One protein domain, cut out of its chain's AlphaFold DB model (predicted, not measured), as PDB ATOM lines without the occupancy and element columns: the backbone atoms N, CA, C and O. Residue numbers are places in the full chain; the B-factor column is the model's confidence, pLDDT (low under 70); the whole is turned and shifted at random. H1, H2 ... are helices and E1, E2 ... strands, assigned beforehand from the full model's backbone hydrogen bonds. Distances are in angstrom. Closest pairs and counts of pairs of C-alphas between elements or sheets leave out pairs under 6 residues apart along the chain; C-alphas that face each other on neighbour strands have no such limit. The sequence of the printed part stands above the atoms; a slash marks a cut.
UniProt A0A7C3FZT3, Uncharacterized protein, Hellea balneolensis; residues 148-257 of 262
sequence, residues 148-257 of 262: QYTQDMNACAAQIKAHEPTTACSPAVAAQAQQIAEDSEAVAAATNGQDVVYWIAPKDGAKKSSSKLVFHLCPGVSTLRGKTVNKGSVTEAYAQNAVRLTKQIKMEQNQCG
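Overview. This is residues 148 to 257 of the 262 residues of an uncharacterized protein of Hellea balneolensis (UniProt A0A7C3FZT3). A small, strongly twisted sheet of four short strands has the short helix H3 packed on it, while the long helix H2 runs past its E4 edge. H1 packs on H2 and H3 at one end of the longest axis, away from the sheet, and H4 lies toward the other end, near the last residues of H2. The printed part has 110 residues, with four named helices and four named strands in the order H1 H2 E1 E2 E3 H3 E4 H4; the sheet runs E3 E1 E2 E4 and is mixed, and the class is mixed, helices and strands. The whole is compact, with a radius of gyration of the C-alphas of 13.9 A, and flat, spanning 40 by 33 by 18 A.

Along the chain. The strands are E1, residues 197 to 200, E2, 213 to 216, E3, 229 to 232, and E4, 242 to 245. C-alpha 197 is at (22.405, -1.518, -37.330). H2, residues 174 to 190, is 24.1 A long, and H1, residues 148 to 161, is 20.1 A long, beginning with C-alpha 148 at (18.454, 1.655, -13.710). H3 holds residues 234 to 239 and H4 residues 249 to 256, with C-alpha 256 at (25.635, -1.555, -48.337).

Arrangement. E1 and E3 are antiparallel, with N 197 and O 232 2.8 A apart. E1 and E2 form a hairpin, with N 198 and O 216 2.8 A apart. E2 and E4 are parallel, with N 243 and O 213 2.9 A apart. E2's pairing is staggered: residues 213 to 215 pair with E4, and 215 to 216 with E1. E3, H3 and E4 make a split strand-helix-strand unit, two strands of one sheet that are not neighbours joined through a helix, with E1 and E2 between them in the sheet; its crossover is right-handed. H3 is on the sheet at a height of 8.0 A, along the strands at 21 degrees to E2 on the local plane. H2 is on the sheet too, slantwise to the strands at 51 degrees to E4 on the local plane. With residues 180 to 184 alone H2 touches H3, closest at the C-alphas of Ser 184 and Val 234, 5.7 A. H1 touches H2 at a steep tilt of 45 degrees, the same way, closest at the C-alphas of Ala 157 and Ala 177, 4.4 A. H1 touches H3 at a shallow tilt of 4 degrees, opposite ways, closest at the C-alphas of Asn 154 and Thr 235, 6.2 A. H4 is close to H2 but not clearly touching, the C-alphas of Ala 190 and Gln 253 being 6.7 A apart. In H1, H2, H3 and H4 every O i to N i+4 pair is within hydrogen-bond range.

Size, cuts and confidence. The two C-alphas farthest apart, those of Pro 165 and Gly 226, are 41.7 A apart. The links H1 to H2, E1 to E2 and E2 to E3 are long, 12 residues each. The printed part has no cut, and no printed residue is under 70 in pLDDT.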
ATOM      1  N   GLN A 148      19.655   0.817 -13.624       92.50
ATOM      2  CA  GLN A 148      18.454   1.655 -13.710       92.50
ATOM      3  C   GLN A 148      18.678   2.828 -14.665       92.50
ATOM      4  O   GLN A 148      17.894   3.031 -15.582       92.50
ATOM      5  N   TYR A 149      19.791   3.551 -14.522       93.31
ATOM      6  CA  TYR A 149      20.079   4.694 -15.393       93.31
ATOM      7  C   TYR A 149      20.306   4.285 -16.846       93.31
ATOM      8  O   TYR A 149      19.986   5.048 -17.748       93.31
ATOM      9  N   THR A 150      20.808   3.077 -17.098       90.12
ATOM     10  CA  THR A 150      20.901   2.539 -18.463       90.12
ATOM     11  C   THR A 150      19.515   2.288 -19.055       90.12
ATOM     12  O   THR A 150      19.296   2.574 -20.229       90.12
ATOM     13  N   GLN A 151      18.575   1.763 -18.262       90.00
ATOM     14  CA  GLN A 151      17.192   1.561 -18.702       90.00
ATOM     15  C   GLN A 151      16.501   2.900 -18.977       90.00
ATOM     16  O   GLN A 151      15.963   3.080 -20.066       90.00
ATOM     17  N   ASP A 152      16.598   3.850 -18.045       92.81
ATOM     18  CA  ASP A 152      16.017   5.190 -18.181       92.81
ATOM     19  C   ASP A 152      16.606   5.934 -19.391       92.81
ATOM     20  O   ASP A 152      15.878   6.552 -20.161       92.81
ATOM     21  N   MET A 153      17.922   5.827 -19.608       91.94
ATOM     22  CA  MET A 153      18.617   6.387 -20.771       91.94
ATOM     23  C   MET A 153      18.078   5.824 -22.092       91.94
ATOM     24  O   MET A 153      17.773   6.592 -23.000       91.94
ATOM     25  N   ASN A 154      17.939   4.500 -22.203       89.25
ATOM     26  CA  ASN A 154      17.436   3.859 -23.421       89.25
ATOM     27  C   ASN A 154      15.957   4.194 -23.672       89.25
ATOM     28  O   ASN A 154      15.571   4.449 -24.811       89.25
ATOM     29  N   ALA A 155      15.138   4.223 -22.616       91.19
ATOM     30  CA  ALA A 155      13.734   4.622 -22.702       91.19
ATOM     31  C   ALA A 155      13.593   6.095 -23.111       91.19
ATOM     32  O   ALA A 155      12.806   6.418 -23.996       91.19
ATOM     33  N   CYS A 156      14.409   6.975 -22.529       93.62
ATOM     34  CA  CYS A 156      14.472   8.385 -22.895       93.62
ATOM     35  C   CYS A 156      14.853   8.570 -24.372       93.62
ATOM     36  O   CYS A 156      14.200   9.327 -25.081       93.62
ATOM     37  N   ALA A 157      15.860   7.841 -24.865       91.50
ATOM     38  CA  ALA A 157      16.262   7.910 -26.268       91.50
ATOM     39  C   ALA A 157      15.125   7.489 -27.215       91.50
ATOM     40  O   ALA A 157      14.884   8.144 -28.229       91.50
ATOM     41  N   ALA A 158      14.389   6.431 -26.859       88.75
ATOM     42  CA  ALA A 158      13.222   5.988 -27.617       88.75
ATOM     43  C   ALA A 158      12.101   7.044 -27.630       88.75
ATOM     44  O   ALA A 158      11.539   7.305 -28.691       88.75
ATOM     45  N   GLN A 159      11.825   7.688 -26.490       92.31
ATOM     46  CA  GLN A 159      10.833   8.769 -26.385       92.31
ATOM     47  C   GLN A 159      11.209   9.981 -27.242       92.31
ATOM     48  O   GLN A 159      10.365  10.495 -27.971       92.31
ATOM     49  N   ILE A 160      12.481  10.403 -27.202       91.38
ATOM     50  CA  ILE A 160      12.993  11.507 -28.029       91.38
ATOM     51  C   ILE A 160      12.768  11.195 -29.510       91.38
ATOM     52  O   ILE A 160      12.161  11.991 -30.222       91.38
ATOM     53  N   LYS A 161      13.181  10.004 -29.962       88.38
ATOM     54  CA  LYS A 161      13.005   9.563 -31.351       88.38
ATOM     55  C   LYS A 161      11.531   9.547 -31.774       88.38
ATOM     56  O   LYS A 161      11.188   9.964 -32.878       88.38
ATOM     57  N   ALA A 162      10.653   9.065 -30.898       89.19
ATOM     58  CA  ALA A 162       9.218   8.976 -31.156       89.19
ATOM     59  C   ALA A 162       8.488  10.330 -31.064       89.19
ATOM     60  O   ALA A 162       7.291  10.379 -31.332       89.19
ATOM     61  N   HIS A 163       9.184  11.420 -30.709       89.50
ATOM     62  CA  HIS A 163       8.578  12.723 -30.407       89.50
ATOM     63  C   HIS A 163       7.509  12.628 -29.300       89.50
ATOM     64  O   HIS A 163       6.529  13.375 -29.275       89.50
ATOM     65  N   GLU A 164       7.701  11.691 -28.373       90.69
ATOM     66  CA  GLU A 164       6.814  11.434 -27.243       90.69
ATOM     67  C   GLU A 164       7.226  12.246 -26.003       90.69
ATOM     68  O   GLU A 164       8.361  12.726 -25.902       90.69
ATOM     69  N   PRO A 165       6.335  12.384 -25.003       89.38
ATOM     70  CA  PRO A 165       6.693  12.969 -23.718       89.38
ATOM     71  C   PRO A 165       7.890  12.256 -23.066       89.38
ATOM     72  O   PRO A 165       7.871  11.049 -22.829       89.38
ATOM     73  N   THR A 166       8.912  13.031 -22.705       88.50
ATOM     74  CA  THR A 166      10.222  12.577 -22.210       88.50
ATOM     75  C   THR A 166      10.223  12.198 -20.722       88.50
ATOM     76  O   THR A 166      11.048  12.652 -19.926       88.50
ATOM     77  N   THR A 167       9.282  11.348 -20.312       88.88
ATOM     78  CA  THR A 167       9.072  10.962 -18.905       88.88
ATOM     79  C   THR A 167      10.237  10.178 -18.291       88.88
ATOM     80  O   THR A 167      10.419  10.227 -17.075       88.88
ATOM     81  N   ALA A 168      11.059   9.504 -19.102       87.06
ATOM     82  CA  ALA A 168      12.253   8.781 -18.650       87.06
ATOM     83  C   ALA A 168      13.535   9.645 -18.662       87.06
ATOM     84  O   ALA A 168      14.589   9.222 -18.181       87.06
ATOM     85  N   CYS A 169      13.472  10.870 -19.192       90.00
ATOM     86  CA  CYS A 169      14.634  11.730 -19.404       90.00
ATOM     87  C   CYS A 169      15.014  12.533 -18.157       90.00
ATOM     88  O   CYS A 169      14.926  13.761 -18.126       90.00
ATOM     89  N   SER A 170      15.486  11.849 -17.113       91.06
ATOM     90  CA  SER A 170      16.083  12.559 -15.980       91.06
ATOM     91  C   SER A 170      17.321  13.361 -16.430       91.06
ATOM     92  O   SER A 170      18.040  12.930 -17.340       91.06
ATOM     93  N   PRO A 171      17.663  14.480 -15.760       89.31
ATOM     94  CA  PRO A 171      18.876  15.240 -16.079       89.31
ATOM     95  C   PRO A 171      20.162  14.402 -16.022       89.31
ATOM     96  O   PRO A 171      21.164  14.754 -16.640       89.31
ATOM     97  N   ALA A 172      20.152  13.291 -15.275       87.81
ATOM     98  CA  ALA A 172      21.291  12.394 -15.174       87.81
ATOM     99  C   ALA A 172      21.543  11.600 -16.467       87.81
ATOM    100  O   ALA A 172      22.701  11.308 -16.772       87.81
ATOM    101  N   VAL A 173      20.490  11.277 -17.226       92.00
ATOM    102  CA  VAL A 173      20.551  10.395 -18.406       92.00
ATOM    103  C   VAL A 173      20.348  11.129 -19.732       92.00
ATOM    104  O   VAL A 173      20.805  10.635 -20.760       92.00
ATOM    105  N   ALA A 174      19.726  12.313 -19.705       91.12
ATOM    106  CA  ALA A 174      19.279  13.044 -20.892       91.12
ATOM    107  C   ALA A 174      20.377  13.258 -21.946       91.12
ATOM    108  O   ALA A 174      20.150  12.981 -23.116       91.12
ATOM    109  N   ALA A 175      21.587  13.667 -21.548       90.31
ATOM    110  CA  ALA A 175      22.667  13.929 -22.504       90.31
ATOM    111  C   ALA A 175      23.100  12.671 -23.285       90.31
ATOM    112  O   ALA A 175      23.322  12.733 -24.488       90.31
ATOM    113  N   GLN A 176      23.200  11.519 -22.612       90.62
ATOM    114  CA  GLN A 176      23.536  10.258 -23.284       90.62
ATOM    115  C   GLN A 176      22.355   9.717 -24.093       90.62
ATOM    116  O   GLN A 176      22.560   9.150 -25.158       90.62
ATOM    117  N   ALA A 177      21.125   9.917 -23.619       91.88
ATOM    118  CA  ALA A 177      19.931   9.536 -24.362       91.88
ATOM    119  C   ALA A 177      19.766  10.349 -25.655       91.88
ATOM    120  O   ALA A 177      19.425   9.790 -26.693       91.88
ATOM    121  N   GLN A 178      20.075  11.645 -25.613       91.25
ATOM    122  CA  GLN A 178      20.064  12.507 -26.787       91.25
ATOM    123  C   GLN A 178      21.129  12.087 -27.804       91.25
ATOM    124  O   GLN A 178      20.819  11.986 -28.983       91.25
ATOM    125  N   GLN A 179      22.329  11.708 -27.353       90.00
ATOM    126  CA  GLN A 179      23.346  11.138 -28.240       90.00
ATOM    127  C   GLN A 179      22.865   9.852 -28.941       90.00
ATOM    128  O   GLN A 179      23.155   9.641 -30.114       90.00
ATOM    129  N   ILE A 180      22.121   8.986 -28.244       90.12
ATOM    130  CA  ILE A 180      21.535   7.776 -28.852       90.12
ATOM    131  C   ILE A 180      20.487   8.153 -29.906       90.12
ATOM    132  O   ILE A 180      20.445   7.534 -30.969       90.12
ATOM    133  N   ALA A 181      19.651   9.156 -29.626       90.75
ATOM    134  CA  ALA A 181      18.660   9.651 -30.578       90.75
ATOM    135  C   ALA A 181      19.328  10.254 -31.828       90.75
ATOM    136  O   ALA A 181      18.967   9.877 -32.938       90.75
ATOM    137  N   GLU A 182      20.362  11.081 -31.658       91.38
ATOM    138  CA  GLU A 182      21.156  11.659 -32.753       91.38
ATOM    139  C   GLU A 182      21.849  10.579 -33.603       91.38
ATOM    140  O   GLU A 182      21.795  10.624 -34.831       91.38
ATOM    141  N   ASP A 183      22.454   9.563 -32.975       91.25
ATOM    142  CA  ASP A 183      23.036   8.423 -33.697       91.25
ATOM    143  C   ASP A 183      21.961   7.642 -34.477       91.25
ATOM    144  O   ASP A 183      22.219   7.178 -35.589       91.25
ATOM    145  N   SER A 184      20.752   7.507 -33.917       90.88
ATOM    146  CA  SER A 184      19.617   6.851 -34.586       90.88
ATOM    147  C   SER A 184      19.154   7.641 -35.812       90.88
ATOM    148  O   SER A 184      18.902   7.055 -36.864       90.88
ATOM    149  N   GLU A 185      19.080   8.969 -35.707       90.94
ATOM    150  CA  GLU A 185      18.768   9.859 -36.829       90.94
ATOM    151  C   GLU A 185      19.853   9.812 -37.908       90.94
ATOM    152  O   GLU A 185      19.537   9.715 -39.093       90.94
ATOM    153  N   ALA A 186      21.131   9.801 -37.518       90.69
ATOM    154  CA  ALA A 186      22.246   9.681 -38.451       90.69
ATOM    155  C   ALA A 186      22.221   8.345 -39.214       90.69
ATOM    156  O   ALA A 186      22.479   8.312 -40.419       90.69
ATOM    157  N   VAL A 187      21.873   7.242 -38.541       91.25
ATOM    158  CA  VAL A 187      21.668   5.938 -39.192       91.25
ATOM    159  C   VAL A 187      20.469   5.985 -40.135       91.25
ATOM    160  O   VAL A 187      20.595   5.542 -41.277       91.25
ATOM    161  N   ALA A 188      19.342   6.561 -39.713       90.94
ATOM    162  CA  ALA A 188      18.161   6.702 -40.559       90.94
ATOM    163  C   ALA A 188      18.463   7.521 -41.822       90.94
ATOM    164  O   ALA A 188      18.150   7.079 -42.927       90.94
ATOM    165  N   ALA A 189      19.157   8.651 -41.689       90.00
ATOM    166  CA  ALA A 189      19.611   9.451 -42.821       90.00
ATOM    167  C   ALA A 189      20.534   8.655 -43.760       90.00
ATOM    168  O   ALA A 189      20.455   8.795 -44.978       90.00
ATOM    169  N   ALA A 190      21.376   7.775 -43.208       87.25
ATOM    170  CA  ALA A 190      22.310   6.976 -43.990       87.25
ATOM    171  C   ALA A 190      21.690   5.742 -44.674       87.25
ATOM    172  O   ALA A 190      22.327   5.164 -45.555       87.25
ATOM    173  N   THR A 191      20.487   5.314 -44.275       88.50
ATOM    174  CA  THR A 191      19.912   4.005 -44.645       88.50
ATOM    175  C   THR A 191      18.474   4.089 -45.173       88.50
ATOM    176  O   THR A 191      17.679   3.163 -45.004       88.50
ATOM    177  N   ASN A 192      18.118   5.191 -45.844       86.56
ATOM    178  CA  ASN A 192      16.772   5.437 -46.387       86.56
ATOM    179  C   ASN A 192      15.662   5.395 -45.315       86.56
ATOM    180  O   ASN A 192      14.577   4.860 -45.545       86.56
ATOM    181  N   GLY A 193      15.940   5.931 -44.129       86.44
ATOM    182  CA  GLY A 193      14.999   6.015 -43.011       86.44
ATOM    183  C   GLY A 193      14.993   4.803 -42.075       86.44
ATOM    184  O   GLY A 193      14.128   4.728 -41.203       86.44
ATOM    185  N   GLN A 194      15.915   3.847 -42.226       88.94
ATOM    186  CA  GLN A 194      15.972   2.671 -41.353       88.94
ATOM    187  C   GLN A 194      16.740   2.966 -40.056       88.94
ATOM    188  O   GLN A 194      17.814   3.542 -40.066       88.94
ATOM    189  N   ASP A 195      16.231   2.504 -38.915       90.31
ATOM    190  CA  ASP A 195      17.014   2.432 -37.673       90.31
ATOM    191  C   ASP A 195      17.409   0.977 -37.434       90.31
ATOM    192  O   ASP A 195      16.862   0.287 -36.574       90.31
ATOM    193  N   VAL A 196      18.277   0.472 -38.308       92.75
ATOM    194  CA  VAL A 196      18.769  -0.902 -38.254       92.75
ATOM    195  C   VAL A 196      20.278  -0.883 -38.400       92.75
ATOM    196  O   VAL A 196      20.818  -0.438 -39.408       92.75
ATOM    197  N   VAL A 197      20.954  -1.418 -37.395       94.69
ATOM    198  CA  VAL A 197      22.405  -1.518 -37.330       94.69
ATOM    199  C   VAL A 197      22.841  -2.937 -36.998       94.69
ATOM    200  O   VAL A 197      22.070  -3.774 -36.520       94.69
ATOM    201  N   TYR A 198      24.112  -3.202 -37.271       94.38
ATOM    202  CA  TYR A 198      24.735  -4.510 -37.154       94.38
ATOM    203  C   TYR A 198      26.008  -4.401 -36.325       94.38
ATOM    204  O   TYR A 198      26.844  -3.533 -36.568       94.38
ATOM    205  N   TRP A 199      26.194  -5.280 -35.347       93.75
ATOM    206  CA  TRP A 199      27.380  -5.268 -34.486       93.75
ATOM    207  C   TRP A 199      27.850  -6.677 -34.168       93.75
ATOM    208  O   TRP A 199      27.104  -7.646 -34.271       93.75
ATOM    209  N   ILE A 200      29.116  -6.800 -33.773       91.81
ATOM    210  CA  ILE A 200      29.701  -8.088 -33.395       91.81
ATOM    211  C   ILE A 200      28.964  -8.617 -32.160       91.81
ATOM    212  O   ILE A 200      28.863  -7.920 -31.149       91.81
ATOM    213  N   ALA A 201      28.459  -9.846 -32.240       89.19
ATOM    214  CA  ALA A 201      27.793 -10.492 -31.121       89.19
ATOM    215  C   ALA A 201      28.765 -10.644 -29.935       89.19
ATOM    216  O   ALA A 201      29.954 -10.922 -30.142       89.19
ATOM    217  N   PRO A 202      28.301 -10.475 -28.685       86.00
ATOM    218  CA  PRO A 202      29.132 -10.749 -27.521       86.00
ATOM    219  C   PRO A 202      29.680 -12.183 -27.525       86.00
ATOM    220  O   PRO A 202      29.018 -13.113 -27.988       86.00
ATOM    221  N   LYS A 203      30.888 -12.368 -26.980       84.69
ATOM    222  CA  LYS A 203      31.513 -13.696 -26.869       84.69
ATOM    223  C   LYS A 203      30.681 -14.626 -25.982       84.69
ATOM    224  O   LYS A 203      30.014 -14.166 -25.058       84.69
ATOM    225  N   ASP A 204      30.740 -15.922 -26.283       83.50
ATOM    226  CA  ASP A 204      30.171 -17.009 -25.472       83.50
ATOM    227  C   ASP A 204      28.660 -16.883 -25.196       83.50
ATOM    228  O   ASP A 204      28.156 -17.352 -24.180       83.50
ATOM    229  N   GLY A 205      27.920 -16.211 -26.086       75.69
ATOM    230  CA  GLY A 205      26.485 -15.975 -25.904       75.69
ATOM    231  C   GLY A 205      26.162 -15.028 -24.744       75.69
ATOM    232  O   GLY A 205      25.019 -14.982 -24.283       75.69
ATOM    233  N   ALA A 206      27.147 -14.266 -24.256       81.69
ATOM    234  CA  ALA A 206      26.924 -13.277 -23.218       81.69
ATOM    235  C   ALA A 206      25.860 -12.263 -23.658       81.69
ATOM    236  O   ALA A 206      25.759 -11.872 -24.819       81.69
ATOM    237  N   LYS A 207      25.088 -11.747 -22.699       78.88
ATOM    238  CA  LYS A 207      24.084 -10.713 -22.993       78.88
ATOM    239  C   LYS A 207      24.712  -9.393 -23.477       78.88
ATOM    240  O   LYS A 207      24.009  -8.545 -24.018       78.88
ATOM    241  N   LYS A 208      26.008  -9.169 -23.215       76.94
ATOM    242  CA  LYS A 208      26.710  -7.888 -23.405       76.94
ATOM    243  C   LYS A 208      28.185  -8.118 -23.746       76.94
ATOM    244  O   LYS A 208      28.807  -9.005 -23.169       76.94
ATOM    245  N   SER A 209      28.767  -7.273 -24.599       80.38
ATOM    246  CA  SER A 209      30.222  -7.262 -24.824       80.38
ATOM    247  C   SER A 209      30.967  -6.614 -23.649       80.38
ATOM    248  O   SER A 209      30.519  -5.590 -23.121       80.38
ATOM    249  N   SER A 210      32.120  -7.176 -23.269       75.69
ATOM    250  CA  SER A 210      33.018  -6.635 -22.234       75.69
ATOM    251  C   SER A 210      33.795  -5.394 -22.690       75.69
ATOM    252  O   SER A 210      34.252  -4.611 -21.861       75.69
ATOM    253  N   SER A 211      33.908  -5.172 -24.002       79.38
ATOM    254  CA  SER A 211      34.504  -3.978 -24.601       79.38
ATOM    255  C   SER A 211      33.474  -3.186 -25.405       79.38
ATOM    256  O   SER A 211      32.475  -3.734 -25.881       79.38
ATOM    257  N   LYS A 212      33.730  -1.882 -25.566       84.19
ATOM    258  CA  LYS A 212      32.926  -1.016 -26.433       84.19
ATOM    259  C   LYS A 212      33.095  -1.451 -27.884       84.19
ATOM    260  O   LYS A 212      34.212  -1.479 -28.399       84.19
ATOM    261  N   LEU A 213      31.979  -1.751 -28.528       87.81
ATOM    262  CA  LEU A 213      31.898  -2.123 -29.930       87.81
ATOM    263  C   LEU A 213      31.369  -0.955 -30.763       87.81
ATOM    264  O   LEU A 213      30.801   0.013 -30.250       87.81
ATOM    265  N   VAL A 214      31.585  -1.071 -32.064       90.56
ATOM    266  CA  VAL A 214      31.048  -0.184 -33.096       90.56
ATOM    267  C   VAL A 214      29.902  -0.926 -33.778       90.56
ATOM    268  O   VAL A 214      29.965  -2.152 -33.910       90.56
ATOM    269  N   PHE A 215      28.863  -0.200 -34.179       92.69
ATOM    270  CA  PHE A 215      27.807  -0.734 -35.032       92.69
ATOM    271  C   PHE A 215      27.895  -0.152 -36.447       92.69
ATOM    272  O   PHE A 215      28.416   0.946 -36.663       92.69
ATOM    273  N   HIS A 216      27.418  -0.943 -37.399       94.25
ATOM    274  CA  HIS A 216      27.603  -0.789 -38.837       94.25
ATOM    275  C   HIS A 216      26.256  -0.799 -39.562       94.25
ATOM    276  O   HIS A 216      25.279  -1.343 -39.045       94.25
ATOM    277  N   LEU A 217      26.209  -0.238 -40.770       92.75
ATOM    278  CA  LEU A 217      24.947  -0.030 -41.496       92.75
ATOM    279  C   LEU A 217      24.355  -1.313 -42.108       92.75
ATOM    280  O   LEU A 217      23.148  -1.410 -42.308       92.75
ATOM    281  N   CYS A 218      25.178  -2.318 -42.414       90.81
ATOM    282  CA  CYS A 218      24.720  -3.589 -42.984       90.81
ATOM    283  C   CYS A 218      25.654  -4.753 -42.600       90.81
ATOM    284  O   CYS A 218      26.796  -4.516 -42.202       90.81
ATOM    285  N   PRO A 219      25.232  -6.027 -42.735       90.31
ATOM    286  CA  PRO A 219      26.046  -7.166 -42.304       90.31
ATOM    287  C   PRO A 219      27.220  -7.454 -43.255       90.31
ATOM    288  O   PRO A 219      28.174  -8.124 -42.869       90.31
ATOM    289  N   GLY A 220      27.152  -6.963 -44.499       84.62
ATOM    290  CA  GLY A 220      28.132  -7.229 -45.557       84.62
ATOM    291  C   GLY A 220      29.406  -6.383 -45.492       84.62
ATOM    292  O   GLY A 220      30.321  -6.615 -46.287       84.62
ATOM    293  N   VAL A 221      29.491  -5.423 -44.565       89.69
ATOM    294  CA  VAL A 221      30.670  -4.560 -44.446       89.69
ATOM    295  C   VAL A 221      31.917  -5.367 -44.092       89.69
ATOM    296  O   VAL A 221      31.884  -6.346 -43.338       89.69
ATOM    297  N   SER A 222      33.056  -4.936 -44.627       85.88
ATOM    298  CA  SER A 222      34.335  -5.649 -44.475       85.88
ATOM    299  C   SER A 222      34.733  -5.937 -43.016       85.88
ATOM    300  O   SER A 222      35.310  -6.985 -42.732       85.88
ATOM    301  N   THR A 223      34.372  -5.061 -42.075       86.00
ATOM    302  CA  THR A 223      34.670  -5.169 -40.635       86.00
ATOM    303  C   THR A 223      33.916  -6.293 -39.916       86.00
ATOM    304  O   THR A 223      34.368  -6.748 -38.854       86.00
ATOM    305  N   LEU A 224      32.789  -6.740 -40.480       90.06
ATOM    306  CA  LEU A 224      31.913  -7.775 -39.924       90.06
ATOM    307  C   LEU A 224      32.106  -9.154 -40.569       90.06
ATOM    308  O   LEU A 224      31.622 -10.154 -40.038       90.06
ATOM    309  N   ARG A 225      32.851  -9.240 -41.676       88.81
ATOM    310  CA  ARG A 225      33.062 -10.492 -42.412       88.81
ATOM    311  C   ARG A 225      33.684 -11.577 -41.522       88.81
ATOM    312  O   ARG A 225      34.703 -11.352 -40.874       88.81
ATOM    313  N   GLY A 226      33.074 -12.764 -41.524       86.69
ATOM    314  CA  GLY A 226      33.545 -13.926 -40.759       86.69
ATOM    315  C   GLY A 226      33.286 -13.853 -39.250       86.69
ATOM    316  O   GLY A 226      33.846 -14.653 -38.506       86.69
ATOM    317  N   LYS A 227      32.465 -12.904 -38.783       90.12
ATOM    318  CA  LYS A 227      32.093 -12.759 -37.370       90.12
ATOM    319  C   LYS A 227      30.631 -13.129 -37.153       90.12
ATOM    320  O   LYS A 227      29.813 -13.016 -38.061       90.12
ATOM    321  N   THR A 228      30.292 -13.509 -35.925       90.81
ATOM    322  CA  THR A 228      28.896 -13.589 -35.484       90.81
ATOM    323  C   THR A 228      28.373 -12.171 -35.284       90.81
ATOM    324  O   THR A 228      28.989 -11.383 -34.563       90.81
ATOM    325  N   VAL A 229      27.266 -11.833 -35.942       92.94
ATOM    326  CA  VAL A 229      26.725 -10.471 -35.999       92.94
ATOM    327  C   VAL A 229      25.304 -10.458 -35.452       92.94
ATOM    328  O   VAL A 229      24.475 -11.267 -35.860       92.94
ATOM    329  N   ASN A 230      25.028  -9.509 -34.565       93.62
ATOM    330  CA  ASN A 230      23.684  -9.168 -34.121       93.62
ATOM    331  C   ASN A 230      23.114  -8.043 -34.993       93.62
ATOM    332  O   ASN A 230      23.862  -7.242 -35.555       93.62
ATOM    333  N   LYS A 231      21.785  -7.991 -35.087       94.06
ATOM    334  CA  LYS A 231      21.008  -7.000 -35.836       94.06
ATOM    335  C   LYS A 231      19.934  -6.424 -34.917       94.06
ATOM    336  O   LYS A 231      19.300  -7.187 -34.193       94.06
ATOM    337  N   GLY A 232      19.699  -5.122 -34.997       92.81
ATOM    338  CA  GLY A 232      18.637  -4.437 -34.258       92.81
ATOM    339  C   GLY A 232      18.707  -2.928 -34.455       92.81
ATOM    340  O   GLY A 232      19.444  -2.457 -35.314       92.81
ATOM    341  N   SER A 233      17.955  -2.180 -33.661       91.75
ATOM    342  CA  SER A 233      18.009  -0.715 -33.586       91.75
ATOM    343  C   SER A 233      19.300  -0.201 -32.948       91.75
ATOM    344  O   SER A 233      20.003  -0.940 -32.246       91.75
ATOM    345  N   VAL A 234      19.599   1.090 -33.126       90.44
ATOM    346  CA  VAL A 234      20.703   1.749 -32.410       90.44
ATOM    347  C   VAL A 234      20.536   1.606 -30.893       90.44
ATOM    348  O   VAL A 234      21.487   1.237 -30.203       90.44
ATOM    349  N   THR A 235      19.327   1.784 -30.356       86.94
ATOM    350  CA  THR A 235      19.052   1.606 -28.918       86.94
ATOM    351  C   THR A 235      19.396   0.192 -28.425       86.94
ATOM    352  O   THR A 235      20.013   0.026 -27.367       86.94
ATOM    353  N   GLU A 236      19.063  -0.847 -29.199       87.81
ATOM    354  CA  GLU A 236      19.416  -2.238 -28.875       87.81
ATOM    355  C   GLU A 236      20.928  -2.493 -28.964       87.81
ATOM    356  O   GLU A 236      21.490  -3.194 -28.114       87.81
ATOM    357  N   ALA A 237      21.608  -1.880 -29.936       89.00
ATOM    358  CA  ALA A 237      23.063  -1.932 -30.049       89.00
ATOM    359  C   ALA A 237      23.732  -1.343 -28.792       89.00
ATOM    360  O   ALA A 237      24.585  -1.992 -28.164       89.00
ATOM    361  N   TYR A 238      23.276  -0.166 -28.344       86.75
ATOM    362  CA  TYR A 238      23.767   0.499 -27.132       86.75
ATOM    363  C   TYR A 238      23.571  -0.375 -25.883       86.75
ATOM    364  O   TYR A 238      24.493  -0.532 -25.060       86.75
ATOM    365  N   ALA A 239      22.420  -1.049 -25.782       82.31
ATOM    366  CA  ALA A 239      22.139  -2.021 -24.728       82.31
ATOM    367  C   ALA A 239      23.122  -3.213 -24.734       82.31
ATOM    368  O   ALA A 239      23.419  -3.782 -23.685       82.31
ATOM    369  N   GLN A 240      23.750  -3.555 -25.858       84.69
ATOM    370  CA  GLN A 240      24.723  -4.654 -25.934       84.69
ATOM    371  C   GLN A 240      26.198  -4.220 -25.871       84.69
ATOM    372  O   GLN A 240      27.087  -5.071 -25.913       84.69
ATOM    373  N   ASN A 241      26.473  -2.932 -25.618       83.56
ATOM    374  CA  ASN A 241      27.807  -2.301 -25.678       83.56
ATOM    375  C   ASN A 241      28.324  -1.994 -27.092       83.56
ATOM    376  O   ASN A 241      29.506  -1.694 -27.235       83.56
ATOM    377  N   ALA A 242      27.473  -2.022 -28.117       86.56
ATOM    378  CA  ALA A 242      27.781  -1.444 -29.422       86.56
ATOM    379  C   ALA A 242      27.282   0.001 -29.456       86.56
ATOM    380  O   ALA A 242      26.091   0.263 -29.496       86.56
ATOM    381  N   VAL A 243      28.199   0.950 -29.319       84.81
ATOM    382  CA  VAL A 243      27.882   2.256 -28.711       84.81
ATOM    383  C   VAL A 243      28.451   3.439 -29.469       84.81
ATOM    384  O   VAL A 243      28.602   4.539 -28.943       84.81
ATOM    385  N   ARG A 244      28.908   3.167 -30.679       83.69
ATOM    386  CA  ARG A 244      29.485   4.155 -31.562       83.69
ATOM    387  C   ARG A 244      29.047   3.800 -32.959       83.69
ATOM    388  O   ARG A 244      29.316   2.682 -33.407       83.69
ATOM    389  N   LEU A 245      28.467   4.774 -33.639       85.38
ATOM    390  CA  LEU A 245      28.339   4.721 -35.077       85.38
ATOM    391  C   LEU A 245      29.738   4.654 -35.702       85.38
ATOM    392  O   LEU A 245      30.710   5.255 -35.216       85.38
ATOM    393  N   THR A 246      29.863   3.852 -36.754       84.81
ATOM    394  CA  THR A 246      31.084   3.771 -37.551       84.81
ATOM    395  C   THR A 246      31.555   5.160 -37.989       84.81
ATOM    396  O   THR A 246      30.772   6.021 -38.373       84.81
ATOM    397  N   LYS A 247      32.871   5.397 -37.969       87.56
ATOM    398  CA  LYS A 247      33.443   6.635 -38.531       87.56
ATOM    399  C   LYS A 247      33.457   6.625 -40.065       87.56
ATOM    400  O   LYS A 247      33.859   7.608 -40.675       87.56
ATOM    401  N   GLN A 248      33.081   5.506 -40.681       87.19
ATOM    402  CA  GLN A 248      33.194   5.265 -42.114       87.19
ATOM    403  C   GLN A 248      31.817   5.181 -42.786       87.19
ATOM    404  O   GLN A 248      31.653   4.409 -43.724       87.19
ATOM    405  N   ILE A 249      30.841   5.983 -42.332       87.88
ATOM    406  CA  ILE A 249      29.448   5.976 -42.825       87.88
ATOM    407  C   ILE A 249      29.393   5.973 -44.356       87.88
ATOM    408  O   ILE A 249      28.814   5.058 -44.919       87.88
ATOM    409  N   LYS A 250      30.084   6.901 -45.035       86.19
ATOM    410  CA  LYS A 250      30.092   6.975 -46.510       86.19
ATOM    411  C   LYS A 250      30.588   5.695 -47.186       86.19
ATOM    412  O   LYS A 250      30.010   5.213 -48.154       86.19
ATOM    413  N   MET A 251      31.675   5.120 -46.668       87.69
ATOM    414  CA  MET A 251      32.219   3.869 -47.198       87.69
ATOM    415  C   MET A 251      31.239   2.714 -46.975       87.69
ATOM    416  O   MET A 251      31.065   1.878 -47.859       87.69
ATOM    417  N   GLU A 252      30.605   2.664 -45.804       89.56
ATOM    418  CA  GLU A 252      29.606   1.647 -45.496       89.56
ATOM    419  C   GLU A 252      28.349   1.819 -46.346       89.56
ATOM    420  O   GLU A 252      27.890   0.828 -46.892       89.56
ATOM    421  N   GLN A 253      27.852   3.039 -46.574       89.06
ATOM    422  CA  GLN A 253      26.729   3.301 -47.483       89.06
ATOM    423  C   GLN A 253      26.990   2.715 -48.875       89.06
ATOM    424  O   GLN A 253      26.172   1.942 -49.373       89.06
ATOM    425  N   ASN A 254      28.183   2.949 -49.430       86.94
ATOM    426  CA  ASN A 254      28.597   2.372 -50.712       86.94
ATOM    427  C   ASN A 254      28.667   0.835 -50.685       86.94
ATOM    428  O   ASN A 254      28.210   0.181 -51.619       86.94
ATOM    429  N   GLN A 255      29.218   0.237 -49.620       88.38
ATOM    430  CA  GLN A 255      29.281  -1.227 -49.470       88.38
ATOM    431  C   GLN A 255      27.900  -1.861 -49.273       88.38
ATOM    432  O   GLN A 255      27.691  -3.018 -49.635       88.38
ATOM    433  N   CYS A 256      26.975  -1.111 -48.683       88.19
ATOM    434  CA  CYS A 256      25.635  -1.555 -48.337       88.19
ATOM    435  C   CYS A 256      24.590  -1.229 -49.415       88.19
ATOM    436  O   CYS A 256      23.453  -1.675 -49.296       88.19
ATOM    437  N   GLY A 257      24.960  -0.480 -50.459       86.31
ATOM    438  CA  GLY A 257      24.045  -0.068 -51.524       86.31
ATOM    439  C   GLY A 257      23.036   1.001 -51.096       86.31
ATOM    440  O   GLY A 257      21.983   1.124 -51.719       86.31
TER     441      GLY A 257